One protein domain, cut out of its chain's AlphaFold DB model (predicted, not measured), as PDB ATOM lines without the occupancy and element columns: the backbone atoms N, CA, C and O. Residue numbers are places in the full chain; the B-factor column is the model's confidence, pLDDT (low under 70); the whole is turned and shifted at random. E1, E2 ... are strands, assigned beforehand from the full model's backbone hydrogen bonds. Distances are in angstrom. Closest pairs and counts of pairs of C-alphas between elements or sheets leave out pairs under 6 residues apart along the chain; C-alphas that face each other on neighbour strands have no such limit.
ATOM      1  N   ARG A   2     -38.468  41.991 -16.765       74.44
ATOM      2  CA  ARG A   2     -39.033  43.346 -16.607       74.44
ATOM      3  C   ARG A   2     -40.478  43.311 -16.108       74.44
ATOM      4  O   ARG A   2     -41.073  42.235 -16.031       74.44
ATOM      5  N   SER A   3     -41.002  44.490 -15.782       88.69
ATOM      6  CA  SER A   3     -42.269  44.705 -15.081       88.69
ATOM      7  C   SER A   3     -43.501  44.035 -15.708       88.69
ATOM      8  O   SER A   3     -44.362  43.574 -14.960       88.69
ATOM      9  N   THR A   4     -43.629  43.946 -17.039       94.56
ATOM     10  CA  THR A   4     -44.785  43.270 -17.680       94.56
ATOM     11  C   THR A   4     -44.531  41.816 -18.064       94.56
ATOM     12  O   THR A   4     -45.473  41.091 -18.372       94.56
ATOM     13  N   GLY A   5     -43.269  41.383 -18.072       95.12
ATOM     14  CA  GLY A   5     -42.864  40.085 -18.608       95.12
ATOM     15  C   GLY A   5     -42.659  40.045 -20.127       95.12
ATOM     16  O   GLY A   5     -42.205  39.016 -20.629       95.12
ATOM     17  N   SER A   6     -42.916  41.141 -20.852       95.25
ATOM     18  CA  SER A   6     -42.618  41.240 -22.289       95.25
ATOM     19  C   SER A   6     -41.107  41.140 -22.563       95.25
ATOM     20  O   SER A   6     -40.298  41.633 -21.767       95.25
ATOM     21  N   PRO A   7     -40.686  40.506 -23.675       95.56
ATOM     22  CA  PRO A   7     -39.276  40.399 -24.022       95.56
ATOM     23  C   PRO A   7     -38.696  41.765 -24.396       95.56
ATOM     24  O   PRO A   7     -39.343  42.584 -25.041       95.56
ATOM     25  N   ILE A   8     -37.437  41.983 -24.022       93.62
ATOM     26  CA  ILE A   8     -36.716  43.230 -24.286       93.62
ATOM     27  C   ILE A   8     -35.525  42.902 -25.166       93.62
ATOM     28  O   ILE A   8     -34.707  42.046 -24.816       93.62
ATOM     29  N   LEU A   9     -35.441  43.579 -26.309       94.12
ATOM     30  CA  LEU A   9     -34.322  43.429 -27.226       94.12
ATOM     31  C   LEU A   9     -33.039  43.901 -26.540       94.12
ATOM     32  O   LEU A   9     -32.998  44.975 -25.943       94.12
ATOM     33  N   ARG A  10     -32.001  43.063 -26.598       92.19
ATOM     34  CA  ARG A  10     -30.709  43.350 -25.957       92.19
ATOM     35  C   ARG A  10     -29.934  44.435 -26.695       92.19
ATOM     36  O   ARG A  10     -29.248  45.219 -26.055       92.19
ATOM     37  N   ASP A  11     -30.066  44.456 -28.016       93.94
ATOM     38  CA  ASP A  11     -29.408  45.413 -28.899       93.94
ATOM     39  C   ASP A  11     -30.405  46.497 -29.326       93.94
ATOM     40  O   ASP A  11     -31.005  46.460 -30.400       93.94
ATOM     41  N   ALA A  12     -30.683  47.407 -28.396       95.38
ATOM     42  CA  ALA A  12     -31.546  48.561 -28.604       95.38
ATOM     43  C   ALA A  12     -30.923  49.794 -27.937       95.38
ATOM     44  O   ALA A  12     -30.108  49.678 -27.021       95.38
ATOM     45  N   LEU A  13     -31.328  50.991 -28.371       97.38
ATOM     46  CA  LEU A  13     -30.905  52.241 -27.724       97.38
ATOM     47  C   LEU A  13     -31.635  52.462 -26.394       97.38
ATOM     48  O   LEU A  13     -31.050  52.917 -25.416       97.38
ATOM     49  N   ALA A  14     -32.919  52.111 -26.344       97.00
ATOM     50  CA  ALA A  14     -33.777  52.222 -25.172       97.00
ATOM     51  C   ALA A  14     -34.971  51.267 -25.306       97.00
ATOM     52  O   ALA A  14     -35.231  50.734 -26.387       97.00
ATOM     53  N   PHE A  15     -35.722  51.085 -24.224       96.81
ATOM     54  CA  PHE A  15     -37.005  50.383 -24.250       96.81
ATOM     55  C   PHE A  15     -38.074  51.152 -23.467       96.81
ATOM     56  O   PHE A  15     -37.772  51.901 -22.534       96.81
ATOM     57  N   PHE A  16     -39.327  50.874 -23.818       97.31
ATOM     58  CA  PHE A  16     -40.511  51.210 -23.038       97.31
ATOM     59  C   PHE A  16     -41.279  49.914 -22.793       97.31
ATOM     60  O   PHE A  16     -41.664  49.235 -23.744       97.31
ATOM     61  N   ASP A  17     -41.456  49.554 -21.528       97.62
ATOM     62  CA  ASP A  17     -42.312  48.456 -21.104       97.62
ATOM     63  C   ASP A  17     -43.665  49.038 -20.683       97.62
ATOM     64  O   ASP A  17     -43.728  49.942 -19.841       97.62
ATOM     65  N   CYS A  18     -44.746  48.560 -21.297       97.69
ATOM     66  CA  CYS A  18     -46.052  49.210 -21.247       97.69
ATOM     67  C   CYS A  18     -47.171  48.219 -20.922       97.69
ATOM     68  O   CYS A  18     -47.173  47.087 -21.401       97.69
ATOM     69  N   LYS A  19     -48.185  48.677 -20.182       97.62
ATOM     70  CA  LYS A  19     -49.488  47.998 -20.095       97.62
ATOM     71  C   LYS A  19     -50.468  48.651 -21.067       97.62
ATOM     72  O   LYS A  19     -50.459  49.871 -21.203       97.62
ATOM     73  N   VAL A  20     -51.300  47.852 -21.735       97.88
ATOM     74  CA  VAL A  20     -52.358  48.377 -22.612       97.88
ATOM     75  C   VAL A  20     -53.385  49.107 -21.751       97.88
ATOM     76  O   VAL A  20     -53.980  48.509 -20.860       97.88
ATOM     77  N   GLU A  21     -53.554  50.398 -22.014       98.19
ATOM     78  CA  GLU A  21     -54.525  51.269 -21.349       98.19
ATOM     79  C   GLU A  21     -55.806  51.384 -22.186       98.19
ATOM     80  O   GLU A  21     -56.907  51.389 -21.646       98.19
ATOM     81  N   ALA A  22     -55.670  51.426 -23.516       98.25
ATOM     82  CA  ALA A  22     -56.799  51.410 -24.438       98.25
ATOM     83  C   ALA A  22     -56.439  50.764 -25.781       98.25
ATOM     84  O   ALA A  22     -55.277  50.737 -26.197       98.25
ATOM     85  N   THR A  23     -57.465  50.289 -26.480       98.38
ATOM     86  CA  THR A  23     -57.393  49.784 -27.854       98.38
ATOM     87  C   THR A  23     -58.348  50.579 -28.724       98.38
ATOM     88  O   THR A  23     -59.522  50.709 -28.378       98.38
ATOM     89  N   LEU A  24     -57.860  51.096 -29.845       97.56
ATOM     90  CA  LEU A  24     -58.658  51.832 -30.810       97.56
ATOM     91  C   LEU A  24     -58.661  51.066 -32.131       97.56
ATOM     92  O   LEU A  24     -57.610  50.660 -32.635       97.56
ATOM     93  N   ASP A  25     -59.853  50.877 -32.682       94.81
ATOM     94  CA  ASP A  25     -60.015  50.407 -34.050       94.81
ATOM     95  C   ASP A  25     -59.627  51.540 -35.011       94.81
ATOM     96  O   ASP A  25     -60.127  52.662 -34.900       94.81
ATOM     97  N   THR A  26     -58.700  51.262 -35.926       93.31
ATOM     98  CA  THR A  26     -58.280  52.205 -36.975       93.31
ATOM     99  C   THR A  26     -58.533  51.657 -38.375       93.31
ATOM    100  O   THR A  26     -57.967  52.146 -39.349       93.31
ATOM    101  N   GLY A  27     -59.385  50.638 -38.485       92.94
ATOM    102  CA  GLY A  27     -59.723  49.944 -39.710       92.94
ATOM    103  C   GLY A  27     -58.821  48.732 -39.941       92.94
ATOM    104  O   GLY A  27     -58.971  47.720 -39.261       92.94
ATOM    105  N   PRO A  28     -57.858  48.788 -40.878       94.19
ATOM    106  CA  PRO A  28     -57.002  47.638 -41.167       94.19
ATOM    107  C   PRO A  28     -55.964  47.336 -40.073       94.19
ATOM    108  O   PRO A  28     -55.241  46.348 -40.185       94.19
ATOM    109  N   SER A  29     -55.887  48.170 -39.035       93.94
ATOM    110  CA  SER A  29     -54.938  48.058 -37.929       93.94
ATOM    111  C   SER A  29     -55.625  48.331 -36.591       93.94
ATOM    112  O   SER A  29     -56.598  49.084 -36.512       93.94
ATOM    113  N   THR A  30     -55.061  47.787 -35.515       95.94
ATOM    114  CA  THR A  30     -55.414  48.162 -34.139       95.94
ATOM    115  C   THR A  30     -54.358  49.109 -33.583       95.94
ATOM    116  O   THR A  30     -53.169  48.789 -33.581       95.94
ATOM    117  N   LEU A  31     -54.786  50.262 -33.079       97.44
ATOM    118  CA  LEU A  31     -53.928  51.185 -32.346       97.44
ATOM    119  C   LEU A  31     -54.005  50.858 -30.849       97.44
ATOM    120  O   LEU A  31     -55.073  50.923 -30.244       97.44
ATOM    121  N   PHE A  32     -52.866  50.543 -30.237       98.00
ATOM    122  CA  PHE A  32     -52.762  50.320 -28.795       98.00
ATOM    123  C   PHE A  32     -52.219  51.573 -28.106       98.00
ATOM    124  O   PHE A  32     -51.113  52.023 -28.411       98.00
ATOM    125  N   LEU A  33     -52.964  52.110 -27.141       98.25
ATOM    126  CA  LEU A  33     -52.458  53.121 -26.219       98.25
ATOM    127  C   LEU A  33     -51.807  52.409 -25.031       98.25
ATOM    128  O   LEU A  33     -52.489  51.773 -24.228       98.25
ATOM    129  N   GLY A  34     -50.483  52.496 -24.935       98.00
ATOM    130  CA  GLY A  34     -49.712  51.885 -23.855       98.00
ATOM    131  C   GLY A  34     -49.349  52.890 -22.767       98.00
ATOM    132  O   GLY A  34     -48.742  53.921 -23.053       98.00
ATOM    133  N   ARG A  35     -49.648  52.567 -21.506       98.19
ATOM    134  CA  ARG A  35     -49.114  53.283 -20.346       98.19
ATOM    135  C   ARG A  35     -47.760  52.699 -19.966       98.19
ATOM    136  O   ARG A  35     -47.663  51.513 -19.645       98.19
ATOM    137  N   VAL A  36     -46.734  53.544 -19.964       98.00
ATOM    138  CA  VAL A  36     -45.370  53.164 -19.573       98.00
ATOM    139  C   VAL A  36     -45.352  52.766 -18.095       98.00
ATOM    140  O   VAL A  36     -45.822  53.516 -17.238       98.00
ATOM    141  N   VAL A  37     -44.821  51.581 -17.799       98.00
ATOM    142  CA  VAL A  37     -44.595  51.090 -16.428       98.00
ATOM    143  C   VAL A  37     -43.113  50.996 -16.080       98.00
ATOM    144  O   VAL A  37     -42.762  51.090 -14.910       98.00
ATOM    145  N   GLU A  38     -42.247  50.852 -17.080       97.75
ATOM    146  CA  GLU A  38     -40.796  50.862 -16.924       97.75
ATOM    147  C   GLU A  38     -40.164  51.362 -18.227       97.75
ATOM    148  O   GLU A  38     -40.625  51.034 -19.319       97.75
ATOM    149  N   CYS A  39     -39.098  52.148 -18.142       97.25
ATOM    150  CA  CYS A  39     -38.290  52.518 -19.298       97.25
ATOM    151  C   CYS A  39     -36.840  52.711 -18.864       97.25
ATOM    152  O   CYS A  39     -36.565  53.059 -17.715       97.25
ATOM    153  N   ALA A  40     -35.902  52.467 -19.774       96.31
ATOM    154  CA  ALA A  40     -34.511  52.840 -19.556       96.31
ATOM    155  C   ALA A  40     -33.751  52.949 -20.885       96.31
ATOM    156  O   ALA A  40     -34.071  52.228 -21.841       96.31
ATOM    157  N   PRO A  41     -32.714  53.803 -20.940       97.00
ATOM    158  CA  PRO A  41     -31.696  53.706 -21.974       97.00
ATOM    159  C   PRO A  41     -30.884  52.417 -21.788       97.00
ATOM    160  O   PRO A  41     -30.667  51.961 -20.666       97.00
ATOM    161  N   LEU A  42     -30.433  51.830 -22.894       95.56
ATOM    162  CA  LEU A  42     -29.586  50.633 -22.916       95.56
ATOM    163  C   LEU A  42     -28.237  50.905 -23.586       95.56
ATOM    164  O   LEU A  42     -27.230  50.329 -23.183       95.56
ATOM    165  N   SER A  43     -28.203  51.794 -24.581       96.38
ATOM    166  CA  SER A  43     -26.981  52.204 -25.273       96.38
ATOM    167  C   SER A  43     -27.130  53.602 -25.883       96.38
ATOM    168  O   SER A  43     -28.211  54.194 -25.877       96.38
ATOM    169  N   THR A  44     -26.029  54.153 -26.390       95.44
ATOM    170  CA  THR A  44     -26.002  55.420 -27.126       95.44
ATOM    171  C   THR A  44     -25.705  55.158 -28.600       95.44
ATOM    172  O   THR A  44     -24.973  54.232 -28.944       95.44
ATOM    173  N   GLY A  45     -26.277  55.967 -29.490       94.12
ATOM    174  CA  GLY A  45     -26.095  55.807 -30.930       94.12
ATOM    175  C   GLY A  45     -27.183  56.500 -31.740       94.12
ATOM    176  O   GLY A  45     -28.045  57.193 -31.195       94.12
ATOM    177  N   SER A  46     -27.133  56.308 -33.055       94.31
ATOM    178  CA  SER A  46     -28.112  56.869 -33.986       94.31
ATOM    179  C   SER A  46     -29.331  55.962 -34.117       94.31
ATOM    180  O   SER A  46     -29.204  54.746 -34.244       94.31
TER     181      SER A  46
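AT A GLANCE: This is residues 2 to 46 of the 88 residues of the protein "Flavin_Reduct domain-containing protein" of bacterium HR23 (UniProt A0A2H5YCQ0). One long two-stranded hairpin, E1 and E2, is bent into an arch, and its tip, residues 25 to 30, sticks out free at one foot. A stretch with no named element, residues 2 to 13, loops along E1's side of the other half of the arch, and residues 42 to 46 make a short tail past E2. The printed part has 45 residues, no named helix and two named strands, E1 then E2, in one antiparallel sheet of order E1 - E2; the class is all strand. The whole is loose, with a radius of gyration of the C-alphas of 12.9 A and spans of 36 by 24 by 14 A.

HOW THE PARTS SIT: Look first at E1, residues 14 to 25, and E2, residues 30 to 41: these antiparallel neighbours form a hairpin, with 161 degrees between their N-to-C directions. At its open end, C-alphas 14 and 41 face each other at 4.1 A; near the tip, C-alphas 25 and 30 face each other at 5.1 A. Within hydrogen-bond range you will find N 17 and O 38, 2.8 A apart, and N 31 and O 24, 2.9 A apart. E1 bends by 78 degrees at residue 21, and E2 bends by 80 degrees at residue 37.

IN THESE COORDINATES: Find C-alpha 14 at (-33.777, 52.222, -25.172); from there E1 runs 27.8 A to C-alpha 25 at (-60.015, 50.407, -34.050). Pick up E2 at C-alpha 30 and follow it for 27.2 A to C-alpha 41 at (-31.696, 53.706, -21.974).

THE WHOLE: The two C-alphas farthest apart are those of Gly 27 and Thr 44, at 36.4 A. The link from E1 to E2, four residues, is tight. The printed part has no cut; its mean pLDDT is 95.5, and no printed residue is under 70.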